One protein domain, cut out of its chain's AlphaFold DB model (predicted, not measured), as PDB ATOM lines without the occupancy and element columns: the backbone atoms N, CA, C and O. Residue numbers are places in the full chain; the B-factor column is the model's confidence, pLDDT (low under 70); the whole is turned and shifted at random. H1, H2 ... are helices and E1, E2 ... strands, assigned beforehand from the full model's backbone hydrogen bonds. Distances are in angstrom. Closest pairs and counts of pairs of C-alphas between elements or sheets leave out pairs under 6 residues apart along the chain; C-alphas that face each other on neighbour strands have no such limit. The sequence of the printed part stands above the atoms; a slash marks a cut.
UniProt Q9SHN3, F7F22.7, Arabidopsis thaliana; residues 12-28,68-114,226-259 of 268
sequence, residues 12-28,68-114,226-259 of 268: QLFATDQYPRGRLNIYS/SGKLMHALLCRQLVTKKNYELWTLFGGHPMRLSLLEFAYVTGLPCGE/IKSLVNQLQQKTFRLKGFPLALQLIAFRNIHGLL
ATOM      1  N   GLN A  12     195.015 189.028 137.328       89.00
ATOM      2  CA  GLN A  12     195.112 190.396 137.855       89.00
ATOM      3  C   GLN A  12     194.400 191.374 136.909       89.00
ATOM      4  O   GLN A  12     194.437 191.200 135.692       89.00
ATOM      5  N   LEU A  13     193.795 192.430 137.464       92.56
ATOM      6  CA  LEU A  13     193.128 193.490 136.700       92.56
ATOM      7  C   LEU A  13     194.100 194.223 135.763       92.56
ATOM      8  O   LEU A  13     193.751 194.561 134.636       92.56
ATOM      9  N   PHE A  14     195.325 194.444 136.238       92.94
ATOM     10  CA  PHE A  14     196.456 194.945 135.464       92.94
ATOM     11  C   PHE A  14     197.647 194.018 135.684       92.94
ATOM     12  O   PHE A  14     197.805 193.472 136.776       92.94
ATOM     13  N   ALA A  15     198.494 193.857 134.668       90.31
ATOM     14  CA  ALA A  15     199.729 193.099 134.818       90.31
ATOM     15  C   ALA A  15     200.640 193.743 135.876       90.31
ATOM     16  O   ALA A  15     200.625 194.961 136.084       90.31
ATOM     17  N   THR A  16     201.444 192.912 136.543       87.44
ATOM     18  CA  THR A  16     202.428 193.377 137.524       87.44
ATOM     19  C   THR A  16     203.348 194.423 136.891       87.44
ATOM     20  O   THR A  16     203.742 194.295 135.734       87.44
ATOM     21  N   ASP A  17     203.598 195.505 137.628       87.69
ATOM     22  CA  ASP A  17     204.368 196.684 137.203       87.69
ATOM     23  C   ASP A  17     203.805 197.481 136.010       87.69
ATOM     24  O   ASP A  17     204.393 198.481 135.599       87.69
ATOM     25  N   GLN A  18     202.610 197.138 135.519       91.06
ATOM     26  CA  GLN A  18     201.901 197.861 134.453       91.06
ATOM     27  C   GLN A  18     200.670 198.611 134.985       91.06
ATOM     28  O   GLN A  18     199.607 198.648 134.363       91.06
ATOM     29  N   TYR A  19     200.798 199.213 136.169       91.81
ATOM     30  CA  TYR A  19     199.702 199.947 136.797       91.81
ATOM     31  C   TYR A  19     199.551 201.351 136.194       91.81
ATOM     32  O   TYR A  19     200.548 202.073 136.066       91.81
ATOM     33  N   PRO A  20     198.320 201.794 135.877       92.81
ATOM     34  CA  PRO A  20     198.098 203.150 135.402       92.81
ATOM     35  C   PRO A  20     198.472 204.177 136.477       92.81
ATOM     36  O   PRO A  20     198.441 203.911 137.682       92.81
ATOM     37  N   ARG A  21     198.816 205.388 136.034       88.19
ATOM     38  CA  ARG A  21     199.036 206.537 136.915       88.19
ATOM     39  C   ARG A  21     197.841 207.471 136.800       88.19
ATOM     40  O   ARG A  21     197.673 208.132 135.780       88.19
ATOM     41  N   GLY A  22     197.047 207.545 137.860       86.50
ATOM     42  CA  GLY A  22     195.869 208.400 137.933       86.50
ATOM     43  C   GLY A  22     195.761 209.099 139.281       86.50
ATOM     44  O   GLY A  22     196.308 208.654 140.294       86.50
ATOM     45  N   ARG A  23     195.045 210.225 139.304       87.38
ATOM     46  CA  ARG A  23     194.635 210.879 140.547       87.38
ATOM     47  C   ARG A  23     193.245 210.395 140.938       87.38
ATOM     48  O   ARG A  23     192.270 210.631 140.224       87.38
ATOM     49  N   LEU A  24     193.157 209.796 142.117       89.44
ATOM     50  CA  LEU A  24     191.886 209.425 142.717       89.44
ATOM     51  C   LEU A  24     191.289 210.618 143.468       89.44
ATOM     52  O   LEU A  24     191.913 211.162 144.380       89.44
ATOM     53  N   ASN A  25     190.077 211.013 143.093       88.75
ATOM     54  CA  ASN A  25     189.290 211.998 143.819       88.75
ATOM     55  C   ASN A  25     188.377 211.266 144.806       88.75
ATOM     56  O   ASN A  25     187.485 210.516 144.400       88.75
ATOM     57  N   ILE A  26     188.621 211.492 146.094       88.56
ATOM     58  CA  ILE A  26     187.819 211.004 147.216       88.56
ATOM     59  C   ILE A  26     187.291 212.238 147.935       88.56
ATOM     60  O   ILE A  26     188.071 213.136 148.248       88.56
ATOM     61  N   TYR A  27     185.986 212.286 148.185       88.38
ATOM     62  CA  TYR A  27     185.371 213.405 148.904       88.38
ATOM     63  C   TYR A  27     184.887 213.028 150.304       88.38
ATOM     64  O   TYR A  27     184.390 213.897 151.013       88.38
ATOM     65  N   SER A  28     185.060 211.764 150.715       87.94
ATOM     66  CA  SER A  28     184.887 211.347 152.110       87.94
ATOM     67  C   SER A  28     185.861 212.109 153.001       87.94
ATOM     68  O   SER A  28     187.054 212.184 152.695       87.94
ATOM     69  N   SER A  68     194.063 208.585 151.852       87.44
ATOM     70  CA  SER A  68     195.178 208.444 150.914       87.44
ATOM     71  C   SER A  68     194.692 207.992 149.539       87.44
ATOM     72  O   SER A  68     194.528 206.803 149.257       87.44
ATOM     73  N   GLY A  69     194.514 208.953 148.629       89.19
ATOM     74  CA  GLY A  69     194.149 208.665 147.237       89.19
ATOM     75  C   GLY A  69     195.167 207.769 146.517       89.19
ATOM     76  O   GLY A  69     194.772 206.949 145.693       89.19
ATOM     77  N   LYS A  70     196.460 207.871 146.862       89.19
ATOM     78  CA  LYS A  70     197.528 207.027 146.294       89.19
ATOM     79  C   LYS A  70     197.408 205.575 146.751       89.19
ATOM     80  O   LYS A  70     197.451 204.684 145.908       89.19
ATOM     81  N   LEU A  71     197.230 205.345 148.055       89.94
ATOM     82  CA  LEU A  71     197.046 204.003 148.612       89.94
ATOM     83  C   LEU A  71     195.807 203.344 148.005       89.94
ATOM     84  O   LEU A  71     195.875 202.244 147.470       89.94
ATOM     85  N   MET A  72     194.691 204.065 148.001       91.19
ATOM     86  CA  MET A  72     193.429 203.590 147.446       91.19
ATOM     87  C   MET A  72     193.533 203.258 145.955       91.19
ATOM     88  O   MET A  72     193.090 202.196 145.525       91.19
ATOM     89  N   HIS A  73     194.170 204.123 145.164       92.12
ATOM     90  CA  HIS A  73     194.425 203.854 143.750       92.12
ATOM     91  C   HIS A  73     195.313 202.616 143.557       92.12
ATOM     92  O   HIS A  73     195.038 201.782 142.695       92.12
ATOM     93  N   ALA A  74     196.358 202.470 144.375       91.81
ATOM     94  CA  ALA A  74     197.266 201.330 144.331       91.81
ATOM     95  C   ALA A  74     196.555 200.000 144.627       91.81
ATOM     96  O   ALA A  74     196.815 199.026 143.920       91.81
ATOM     97  N   LEU A  75     195.652 199.977 145.614       92.88
ATOM     98  CA  LEU A  75     194.834 198.807 145.955       92.88
ATOM     99  C   LEU A  75     193.831 198.482 144.843       92.88
ATOM    100  O   LEU A  75     193.678 197.319 144.474       92.88
ATOM    101  N   LEU A  76     193.191 199.497 144.256       93.00
ATOM    102  CA  LEU A  76     192.242 199.294 143.158       93.00
ATOM    103  C   LEU A  76     192.914 198.761 141.885       93.00
ATOM    104  O   LEU A  76     192.335 197.915 141.210       93.00
ATOM    105  N   CYS A  77     194.127 199.210 141.560       93.69
ATOM    106  CA  CYS A  77     194.858 198.726 140.383       93.69
ATOM    107  C   CYS A  77     195.424 197.312 140.564       93.69
ATOM    108  O   CYS A  77     195.657 196.614 139.585       93.69
ATOM    109  N   ARG A  78     195.646 196.873 141.805       93.62
ATOM    110  CA  ARG A  78     196.158 195.530 142.122       93.62
ATOM    111  C   ARG A  78     195.048 194.510 142.356       93.62
ATOM    112  O   ARG A  78     195.279 193.478 142.979       93.62
ATOM    113  N   GLN A  79     193.835 194.808 141.894       93.25
ATOM    114  CA  GLN A  79     192.712 193.907 142.075       93.25
ATOM    115  C   GLN A  79     192.911 192.585 141.335       93.25
ATOM    116  O   GLN A  79     193.481 192.546 140.245       93.25
ATOM    117  N   LEU A  80     192.401 191.513 141.923       92.94
ATOM    118  CA  LEU A  80     192.233 190.228 141.269       92.94
ATOM    119  C   LEU A  80     190.826 190.149 140.690       92.94
ATOM    120  O   LEU A  80     189.846 190.487 141.357       92.94
ATOM    121  N   VAL A  81     190.727 189.677 139.454       90.38
ATOM    122  CA  VAL A  81     189.447 189.399 138.820       90.38
ATOM    123  C   VAL A  81     188.881 188.120 139.433       90.38
ATOM    124  O   VAL A  81     189.539 187.083 139.526       90.38
ATOM    125  N   THR A  82     187.639 188.200 139.902       86.56
ATOM    126  CA  THR A  82     186.962 187.094 140.577       86.56
ATOM    127  C   THR A  82     185.541 186.933 140.059       86.56
ATOM    128  O   THR A  82     184.884 187.901 139.681       86.56
ATOM    129  N   LYS A  83     185.050 185.690 140.069       85.19
ATOM    130  CA  LYS A  83     183.636 185.368 139.818       85.19
ATOM    131  C   LYS A  83     182.761 185.595 141.056       85.19
ATOM    132  O   LYS A  83     181.538 185.512 140.967       85.19
ATOM    133  N   LYS A  84     183.372 185.833 142.223       82.88
ATOM    134  CA  LYS A  84     182.656 186.062 143.478       82.88
ATOM    135  C   LYS A  84     182.093 187.475 143.500       82.88
ATOM    136  O   LYS A  84     182.821 188.455 143.625       82.88
ATOM    137  N   ASN A  85     180.775 187.561 143.391       81.00
ATOM    138  CA  ASN A  85     180.064 188.825 143.508       81.00
ATOM    139  C   ASN A  85     180.251 189.424 144.909       81.00
ATOM    140  O   ASN A  85     180.298 188.696 145.897       81.00
ATOM    141  N   TYR A  86     180.292 190.757 144.984       82.62
ATOM    142  CA  TYR A  86     180.397 191.525 146.235       82.62
ATOM    143  C   TYR A  86     181.677 191.288 147.056       82.62
ATOM    144  O   TYR A  86     181.748 191.712 148.209       82.62
ATOM    145  N   GLU A  87     182.696 190.662 146.467       89.00
ATOM    146  CA  GLU A  87     184.035 190.585 147.040       89.00
ATOM    147  C   GLU A  87     185.019 191.353 146.160       89.00
ATOM    148  O   GLU A  87     185.102 191.132 144.952       89.00
ATOM    149  N   LEU A  88     185.798 192.234 146.777       91.00
ATOM    150  CA  LEU A  88     186.961 192.855 146.163       91.00
ATOM    151  C   LEU A  88     188.207 192.154 146.688       91.00
ATOM    152  O   LEU A  88     188.394 192.028 147.895       91.00
ATOM    153  N   TRP A  89     189.071 191.718 145.781       93.69
ATOM    154  CA  TRP A  89     190.343 191.085 146.113       93.69
ATOM    155  C   TRP A  89     191.469 191.950 145.575       93.69
ATOM    156  O   TRP A  89     191.411 192.340 144.416       93.69
ATOM    157  N   THR A  90     192.477 192.264 146.385       93.50
ATOM    158  CA  THR A  90     193.635 193.077 145.987       93.50
ATOM    159  C   THR A  90     194.935 192.424 146.431       93.50
ATOM    160  O   THR A  90     194.999 191.866 147.519       93.50
ATOM    161  N   LEU A  91     195.965 192.457 145.589       92.06
ATOM    162  CA  LEU A  91     197.289 191.946 145.932       92.06
ATOM    163  C   LEU A  91     198.141 193.026 146.599       92.06
ATOM    164  O   LEU A  91     198.308 194.125 146.065       92.06
ATOM    165  N   PHE A  92     198.776 192.674 147.714       88.81
ATOM    166  CA  PHE A  92     199.812 193.484 148.344       88.81
ATOM    167  C   PHE A  92     200.964 192.594 148.816       88.81
ATOM    168  O   PHE A  92     200.749 191.622 149.531       88.81
ATOM    169  N   GLY A  93     202.195 192.889 148.382       86.31
ATOM    170  CA  GLY A  93     203.373 192.086 148.743       86.31
ATOM    171  C   GLY A  93     203.241 190.598 148.393       86.31
ATOM    172  O   GLY A  93     203.678 189.756 149.166       86.31
ATOM    173  N   GLY A  94     202.557 190.266 147.292       85.62
ATOM    174  CA  GLY A  94     202.267 188.881 146.891       85.62
ATOM    175  C   GLY A  94     201.100 188.216 147.632       85.62
ATOM    176  O   GLY A  94     200.699 187.121 147.252       85.62
ATOM    177  N   HIS A  95     200.512 188.875 148.632       88.50
ATOM    178  CA  HIS A  95     199.431 188.322 149.442       88.50
ATOM    179  C   HIS A  95     198.074 188.915 149.032       88.50
ATOM    180  O   HIS A  95     197.951 190.139 148.896       88.50
ATOM    181  N   PRO A  96     197.039 188.084 148.825       90.81
ATOM    182  CA  PRO A  96     195.700 188.566 148.535       90.81
ATOM    183  C   PRO A  96     195.010 189.084 149.803       90.81
ATOM    184  O   PRO A  96     194.923 188.399 150.818       90.81
ATOM    185  N   MET A  97     194.449 190.282 149.712       93.31
ATOM    186  CA  MET A  97     193.583 190.891 150.711       93.31
ATOM    187  C   MET A  97     192.155 190.949 150.180       93.31
ATOM    188  O   MET A  97     191.918 191.412 149.061       93.31
ATOM    189  N   ARG A  98     191.196 190.522 151.001       93.62
ATOM    190  CA  ARG A  98     189.770 190.538 150.669       93.62
ATOM    191  C   ARG A  98     189.053 191.686 151.374       93.62
ATOM    192  O   ARG A  98     189.224 191.888 152.572       93.62
ATOM    193  N   LEU A  99     188.192 192.378 150.637       92.25
ATOM    194  CA  LEU A  99     187.144 193.258 151.140       92.25
ATOM    195  C   LEU A  99     185.792 192.685 150.706       92.25
ATOM    196  O   LEU A  99     185.388 192.827 149.553       92.25
ATOM    197  N   SER A 100     185.098 192.031 151.633       90.94
ATOM    198  CA  SER A 100     183.683 191.677 151.504       90.94
ATOM    199  C   SER A 100     182.845 192.465 152.515       90.94
ATOM    200  O   SER A 100     183.374 193.269 153.287       90.94
ATOM    201  N   LEU A 101     181.535 192.214 152.551       87.50
ATOM    202  CA  LEU A 101     180.645 192.789 153.562       87.50
ATOM    203  C   LEU A 101     181.086 192.440 154.997       87.50
ATOM    204  O   LEU A 101     180.945 193.265 155.895       87.50
ATOM    205  N   LEU A 102     181.673 191.254 155.206       88.44
ATOM    206  CA  LEU A 102     182.170 190.832 156.516       88.44
ATOM    207  C   LEU A 102     183.369 191.676 156.959       88.44
ATOM    208  O   LEU A 102     183.376 192.207 158.069       88.44
ATOM    209  N   GLU A 103     184.385 191.825 156.100       92.62
ATOM    210  CA  GLU A 103     185.531 192.672 156.432       92.62
ATOM    211  C   GLU A 103     185.124 194.137 156.555       92.62
ATOM    212  O   GLU A 103     185.631 194.812 157.444       92.62
ATOM    213  N   PHE A 104     184.186 194.612 155.730       90.56
ATOM    214  CA  PHE A 104     183.617 195.950 155.864       90.56
ATOM    215  C   PHE A 104     183.010 196.153 157.257       90.56
ATOM    216  O   PHE A 104     183.359 197.121 157.933       90.56
ATOM    217  N   ALA A 105     182.140 195.242 157.707       88.50
ATOM    218  CA  ALA A 105     181.500 195.325 159.020       88.50
ATOM    219  C   ALA A 105     182.546 195.351 160.135       88.50
ATOM    220  O   ALA A 105     182.503 196.191 161.026       88.50
ATOM    221  N   TYR A 106     183.539 194.470 160.030       89.81
ATOM    222  CA  TYR A 106     184.605 194.359 161.013       89.81
ATOM    223  C   TYR A 106     185.448 195.635 161.116       89.81
ATOM    224  O   TYR A 106     185.721 196.101 162.217       89.81
ATOM    225  N   VAL A 107     185.886 196.202 159.985       90.12
ATOM    226  CA  VAL A 107     186.807 197.350 160.016       90.12
ATOM    227  C   VAL A 107     186.110 198.680 160.264       90.12
ATOM    228  O   VAL A 107     186.756 199.606 160.736       90.12
ATOM    229  N   THR A 108     184.828 198.803 159.919       88.56
ATOM    230  CA  THR A 108     184.065 200.050 160.099       88.56
ATOM    231  C   THR A 108     183.258 200.054 161.395       88.56
ATOM    232  O   THR A 108     182.914 201.124 161.888       88.56
ATOM    233  N   GLY A 109     182.929 198.870 161.921       87.81
ATOM    234  CA  GLY A 109     181.972 198.675 163.009       87.81
ATOM    235  C   GLY A 109     180.530 199.031 162.640       87.81
ATOM    236  O   GLY A 109     179.658 198.995 163.504       87.81
ATOM    237  N   LEU A 110     180.265 199.374 161.374       86.56
ATOM    238  CA  LEU A 110     178.926 199.704 160.916       86.56
ATOM    239  C   LEU A 110     178.067 198.439 160.827       86.56
ATOM    240  O   LEU A 110     178.555 197.375 160.425       86.56
ATOM    241  N   PRO A 111     176.769 198.552 161.142       80.81
ATOM    242  CA  PRO A 111     175.850 197.436 161.039       80.81
ATOM    243  C   PRO A 111     175.675 197.096 159.555       80.81
ATOM    244  O   PRO A 111     175.283 197.929 158.743       80.81
ATOM    245  N   CYS A 112     176.051 195.876 159.179       76.38
ATOM    246  CA  CYS A 112     176.114 195.447 157.777       76.38
ATOM    247  C   CYS A 112     175.059 194.419 157.456       76.38
ATOM    248  O   CYS A 112     175.327 193.385 156.841       76.38
ATOM    249  N   GLY A 113     173.868 194.710 157.939       68.50
ATOM    250  CA  GLY A 113     172.790 193.786 157.852       68.50
ATOM    251  C   GLY A 113     171.629 194.122 156.942       68.50
ATOM    252  O   GLY A 113     171.597 195.207 156.386       68.50
ATOM    253  N   GLU A 114     170.712 193.175 156.745       64.81
ATOM    254  CA  GLU A 114     169.406 193.360 156.134       64.81
ATOM    255  C   GLU A 114     168.698 194.447 156.883       64.81
ATOM    256  O   GLU A 114     168.854 194.711 158.069       64.81
ATOM    257  N   ILE A 226     184.003 195.099 134.516       86.19
ATOM    258  CA  ILE A 226     185.460 195.019 134.668       86.19
ATOM    259  C   ILE A 226     186.106 195.999 133.696       86.19
ATOM    260  O   ILE A 226     186.901 196.840 134.108       86.19
ATOM    261  N   LYS A 227     185.705 195.970 132.421       89.19
ATOM    262  CA  LYS A 227     186.200 196.922 131.419       89.19
ATOM    263  C   LYS A 227     185.864 198.367 131.782       89.19
ATOM    264  O   LYS A 227     186.691 199.255 131.583       89.19
ATOM    265  N   SER A 228     184.679 198.617 132.345       89.12
ATOM    266  CA  SER A 228     184.310 199.948 132.841       89.12
ATOM    267  C   SER A 228     185.267 200.431 133.937       89.12
ATOM    268  O   SER A 228     185.782 201.548 133.847       89.12
ATOM    269  N   LEU A 229     185.571 199.575 134.917       88.38
ATOM    270  CA  LEU A 229     186.523 199.875 135.984       88.38
ATOM    271  C   LEU A 229     187.948 200.085 135.451       88.38
ATOM    272  O   LEU A 229     188.605 201.046 135.847       88.38
ATOM    273  N   VAL A 230     188.421 199.234 134.534       91.81
ATOM    274  CA  VAL A 230     189.738 199.383 133.886       91.81
ATOM    275  C   VAL A 230     189.841 200.745 133.203       91.81
ATOM    276  O   VAL A 230     190.779 201.496 133.470       91.81
ATOM    277  N   ASN A 231     188.838 201.103 132.397       92.12
ATOM    278  CA  ASN A 231     188.796 202.393 131.713       92.12
ATOM    279  C   ASN A 231     188.809 203.562 132.706       92.12
ATOM    280  O   ASN A 231     189.472 204.562 132.455       92.12
ATOM    281  N   GLN A 232     188.100 203.449 133.835       90.88
ATOM    282  CA  GLN A 232     188.105 204.467 134.889       90.88
ATOM    283  C   GLN A 232     189.481 204.620 135.548       90.88
ATOM    284  O   GLN A 232     189.946 205.742 135.724       90.88
ATOM    285  N   LEU A 233     190.153 203.516 135.878       91.81
ATOM    286  CA  LEU A 233     191.478 203.537 136.514       91.81
ATOM    287  C   LEU A 233     192.589 204.029 135.572       91.81
ATOM    288  O   LEU A 233     193.608 204.529 136.039       91.81
ATOM    289  N   GLN A 234     192.392 203.929 134.257       92.81
ATOM    290  CA  GLN A 234     193.311 204.472 133.251       92.81
ATOM    291  C   GLN A 234     193.135 205.980 132.999       92.81
ATOM    292  O   GLN A 234     193.974 206.592 132.336       92.81
ATOM    293  N   GLN A 235     192.075 206.608 133.517       93.12
ATOM    294  CA  GLN A 235     191.886 208.052 133.379       93.12
ATOM    295  C   GLN A 235     192.922 208.832 134.197       93.12
ATOM    296  O   GLN A 235     193.317 208.443 135.295       93.12
ATOM    297  N   LYS A 236     193.295 210.022 133.702       92.56
ATOM    298  CA  LYS A 236     194.165 210.959 134.436       92.56
ATOM    299  C   LYS A 236     193.596 211.293 135.818       92.56
ATOM    300  O   LYS A 236     194.346 211.451 136.783       92.56
ATOM    301  N   THR A 237     192.276 211.423 135.904       89.81
ATOM    302  CA  THR A 237     191.545 211.628 137.150       89.81
ATOM    303  C   THR A 237     190.288 210.766 137.154       89.81
ATOM    304  O   THR A 237     189.592 210.678 136.148       89.81
ATOM    305  N   PHE A 238     189.972 210.158 138.295       88.06
ATOM    306  CA  PHE A 238     188.744 209.386 138.480       88.06
ATOM    307  C   PHE A 238     188.193 209.614 139.889       88.06
ATOM    308  O   PHE A 238     188.943 209.753 140.855       88.06
ATOM    309  N   ARG A 239     186.867 209.693 140.009       87.38
ATOM    310  CA  ARG A 239     186.163 209.886 141.281       87.38
ATOM    311  C   ARG A 239     185.682 208.546 141.813       87.38
ATOM    312  O   ARG A 239     184.761 207.961 141.244       87.38
ATOM    313  N   LEU A 240     186.215 208.135 142.958       85.19
ATOM    314  CA  LEU A 240     185.722 206.955 143.656       85.19
ATOM    315  C   LEU A 240     184.466 207.317 144.451       85.19
ATOM    316  O   LEU A 240     184.497 208.193 145.314       85.19
ATOM    317  N   LYS A 241     183.353 206.656 144.131       78.00
ATOM    318  CA  LYS A 241     182.080 206.779 144.856       78.00
ATOM    319  C   LYS A 241     181.938 205.650 145.883       78.00
ATOM    320  O   LYS A 241     182.600 204.624 145.762       78.00
ATOM    321  N   GLY A 242     181.027 205.822 146.840       76.56
ATOM    322  CA  GLY A 242     180.748 204.847 147.900       76.56
ATOM    323  C   GLY A 242     181.502 205.190 149.180       76.56
ATOM    324  O   GLY A 242     181.741 206.367 149.437       76.56
ATOM    325  N   PHE A 243     181.936 204.167 149.923       78.06
ATOM    326  CA  PHE A 243     182.701 204.334 151.164       78.06
ATOM    327  C   PHE A 243     184.168 203.872 151.025       78.06
ATOM    328  O   PHE A 243     184.548 202.830 151.566       78.06
ATOM    329  N   PRO A 244     185.024 204.636 150.303       83.50
ATOM    330  CA  PRO A 244     186.458 204.372 150.140       83.50
ATOM    331  C   PRO A 244     187.200 204.078 151.440       83.50
ATOM    332  O   PRO A 244     188.191 203.350 151.443       83.50
ATOM    333  N   LEU A 245     186.720 204.656 152.538       86.94
ATOM    334  CA  LEU A 245     187.341 204.542 153.840       86.94
ATOM    335  C   LEU A 245     187.487 203.082 154.297       86.94
ATOM    336  O   LEU A 245     188.527 202.724 154.844       86.94
ATOM    337  N   ALA A 246     186.519 202.217 153.985       89.88
ATOM    338  CA  ALA A 246     186.594 200.796 154.320       89.88
ATOM    339  C   ALA A 246     187.815 200.092 153.698       89.88
ATOM    340  O   ALA A 246     188.444 199.256 154.346       89.88
ATOM    341  N   LEU A 247     188.201 200.454 152.469       90.25
ATOM    342  CA  LEU A 247     189.361 199.851 151.806       90.25
ATOM    343  C   LEU A 247     190.680 200.335 152.428       90.25
ATOM    344  O   LEU A 247     191.599 199.536 152.601       90.25
ATOM    345  N   GLN A 248     190.760 201.609 152.830       90.62
ATOM    346  CA  GLN A 248     191.916 202.126 153.572       90.62
ATOM    347  C   GLN A 248     192.041 201.458 154.950       90.62
ATOM    348  O   GLN A 248     193.140 201.088 155.350       90.62
ATOM    349  N   LEU A 249     190.929 201.238 155.655       90.81
ATOM    350  CA  LEU A 249     190.933 200.549 156.949       90.81
ATOM    351  C   LEU A 249     191.373 199.087 156.834       90.81
ATOM    352  O   LEU A 249     192.131 198.601 157.669       90.81
ATOM    353  N   ILE A 250     190.952 198.391 155.775       91.81
ATOM    354  CA  ILE A 250     191.457 197.047 155.475       91.81
ATOM    355  C   ILE A 250     192.958 197.064 155.211       91.81
ATOM    356  O   ILE A 250     193.655 196.163 155.672       91.81
ATOM    357  N   ALA A 251     193.472 198.080 154.520       91.50
ATOM    358  CA  ALA A 251     194.907 198.229 154.321       91.50
ATOM    359  C   ALA A 251     195.643 198.415 155.652       91.50
ATOM    360  O   ALA A 251     196.590 197.688 155.916       91.50
ATOM    361  N   PHE A 252     195.162 199.300 156.527       89.44
ATOM    362  CA  PHE A 252     195.745 199.499 157.858       89.44
ATOM    363  C   PHE A 252     195.715 198.241 158.722       89.44
ATOM    364  O   PHE A 252     196.667 197.966 159.442       89.44
ATOM    365  N   ARG A 253     194.647 197.446 158.623       89.00
ATOM    366  CA  ARG A 253     194.538 196.178 159.347       89.00
ATOM    367  C   ARG A 253     195.537 195.127 158.852       89.00
ATOM    368  O   ARG A 253     196.065 194.384 159.667       89.00
ATOM    369  N   ASN A 254     195.720 195.007 157.537       89.81
ATOM    370  CA  ASN A 254     196.482 193.903 156.938       89.81
ATOM    371  C   ASN A 254     197.942 194.264 156.627       89.81
ATOM    372  O   ASN A 254     198.740 193.377 156.342       89.81
ATOM    373  N   ILE A 255     198.304 195.548 156.662       89.56
ATOM    374  CA  ILE A 255     199.649 196.037 156.357       89.56
ATOM    375  C   ILE A 255     200.173 196.750 157.601       89.56
ATOM    376  O   ILE A 255     200.003 197.958 157.760       89.56
ATOM    377  N   HIS A 256     200.807 195.976 158.484       79.50
ATOM    378  CA  HIS A 256     201.202 196.405 159.829       79.50
ATOM    379  C   HIS A 256     202.015 197.714 159.853       79.50
ATOM    380  O   HIS A 256     201.741 198.565 160.688       79.50
ATOM    381  N   GLY A 257     202.898 197.945 158.874       82.69
ATOM    382  CA  GLY A 257     203.707 199.172 158.804       82.69
ATOM    383  C   GLY A 257     202.976 200.436 158.331       82.69
ATOM    384  O   GLY A 257     203.551 201.517 158.370       82.69
ATOM    385  N   LEU A 258     201.725 200.352 157.852       83.94
ATOM    386  CA  LEU A 258     200.996 201.558 157.426       83.94
ATOM    387  C   LEU A 258     200.539 202.419 158.601       83.94
ATOM    388  O   LEU A 258     200.421 203.628 158.428       83.94
ATOM    389  N   LEU A 259     200.239 201.811 159.750       79.06
ATOM    390  CA  LEU A 259     199.828 202.556 160.939       79.06
ATOM    391  C   LEU A 259     201.012 203.270 161.586       79.06
ATOM    392  O   LEU A 259     200.843 204.396 162.042       79.06
TER     393      LEU A 259
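Overview. This is residues 12 to 28, 68 to 114 and 226 to 259 of the 268 residues of the protein "F7F22.7" of Arabidopsis thaliana (UniProt Q9SHN3). A short helix, H1, sits in the middle of a rounded body, between two small two-stranded sheets: the parallel pair E1 and E4 at its first end, and the antiparallel hairpin E2 and E3 at its last end. H4 lies over the hairpin with H2 crossing near its first residues, while H3 lies on another side of H1, well away from H4. The printed part has 98 residues, with four named helices and four named strands in the order E1, H1, E2, E3, H2, H3, E4, H4; the class is mixed, helices and strands. The whole is compact, with a radius of gyration of the C-alphas of 13.2 A and spans of 35 by 31 by 30 A.

Arrangement. Strand E1, residues 23 to 25, is the parallel neighbour of E4, residues 237 to 239, at 25 degrees, with N 25 and O 238 within hydrogen-bond range at 2.8 A. The closest C-alphas of E1 and H1, residues 69 to 77, are those of Leu 24 and Gly 69, 5.1 A apart. Farther along H1, the C-alphas of Leu 75 and Thr 90 are its closest pair with E2, residues 88 to 92, at 5.9 A. Residues 79 to 80 form a short antiparallel pairing with residues 89 to 90 of E2. E2 and E3, residues 95 to 99, form an antiparallel hairpin at 150 degrees; N 90 and O 97 are 2.9 A apart and N 97 and O 90 2.8 A, both within hydrogen-bond range. H2, residues 101 to 108, touches H4, residues 245 to 254, about perpendicular at 86 degrees; their closest C-alphas are those of Phe 104 and Ala 246, 5.9 A. H3, residues 226 to 233, only just touches H1, with 3 pairs of C-alphas within 8 A, the closest being Cys 77 and Leu 233 at 7.0 A; they run opposite ways at a shallow tilt of 27 degrees. H1 and H4 only just touch, only at their ends, with 3 such pairs, the closest being Met 72 and Gln 248 at 6.5 A. The closest C-alphas of E3 and H4 are those of Leu 99 and Leu 247, 7.0 A. H3 and H4 are apart. In H1, H2, H3 and H4 every O i to N i+4 pair is within hydrogen-bond range.

Along the chain. E1 begins at C-alpha 23, (194.635, 210.879, 140.547). H1 is 12.1 A long, E2 13.0 A and E3 13.3 A from first to last C-alpha. H2 measures 10.4 A and H3 10.6 A, while E1 and E4 measure 6.4 A and 7.0 A. H4, 14.4 A long, ends at C-alpha 254, (196.482, 193.903, 156.938).

Size, cuts and confidence. The C-alphas of Asp 17 and Glu 114, the two farthest apart, are 39.9 A from each other. Residues 29 to 67 are not printed, with 10.8 A from C-alpha 28 to C-alpha 68; residues 115 to 225 are not printed, with 26.9 A from C-alpha 114 to C-alpha 226. Of the links that are printed whole, H1 to E2 is short, with 10 residues, and the others are tight. The mean pLDDT of the printed part is 88.3, and residues 113 to 114 are under 70.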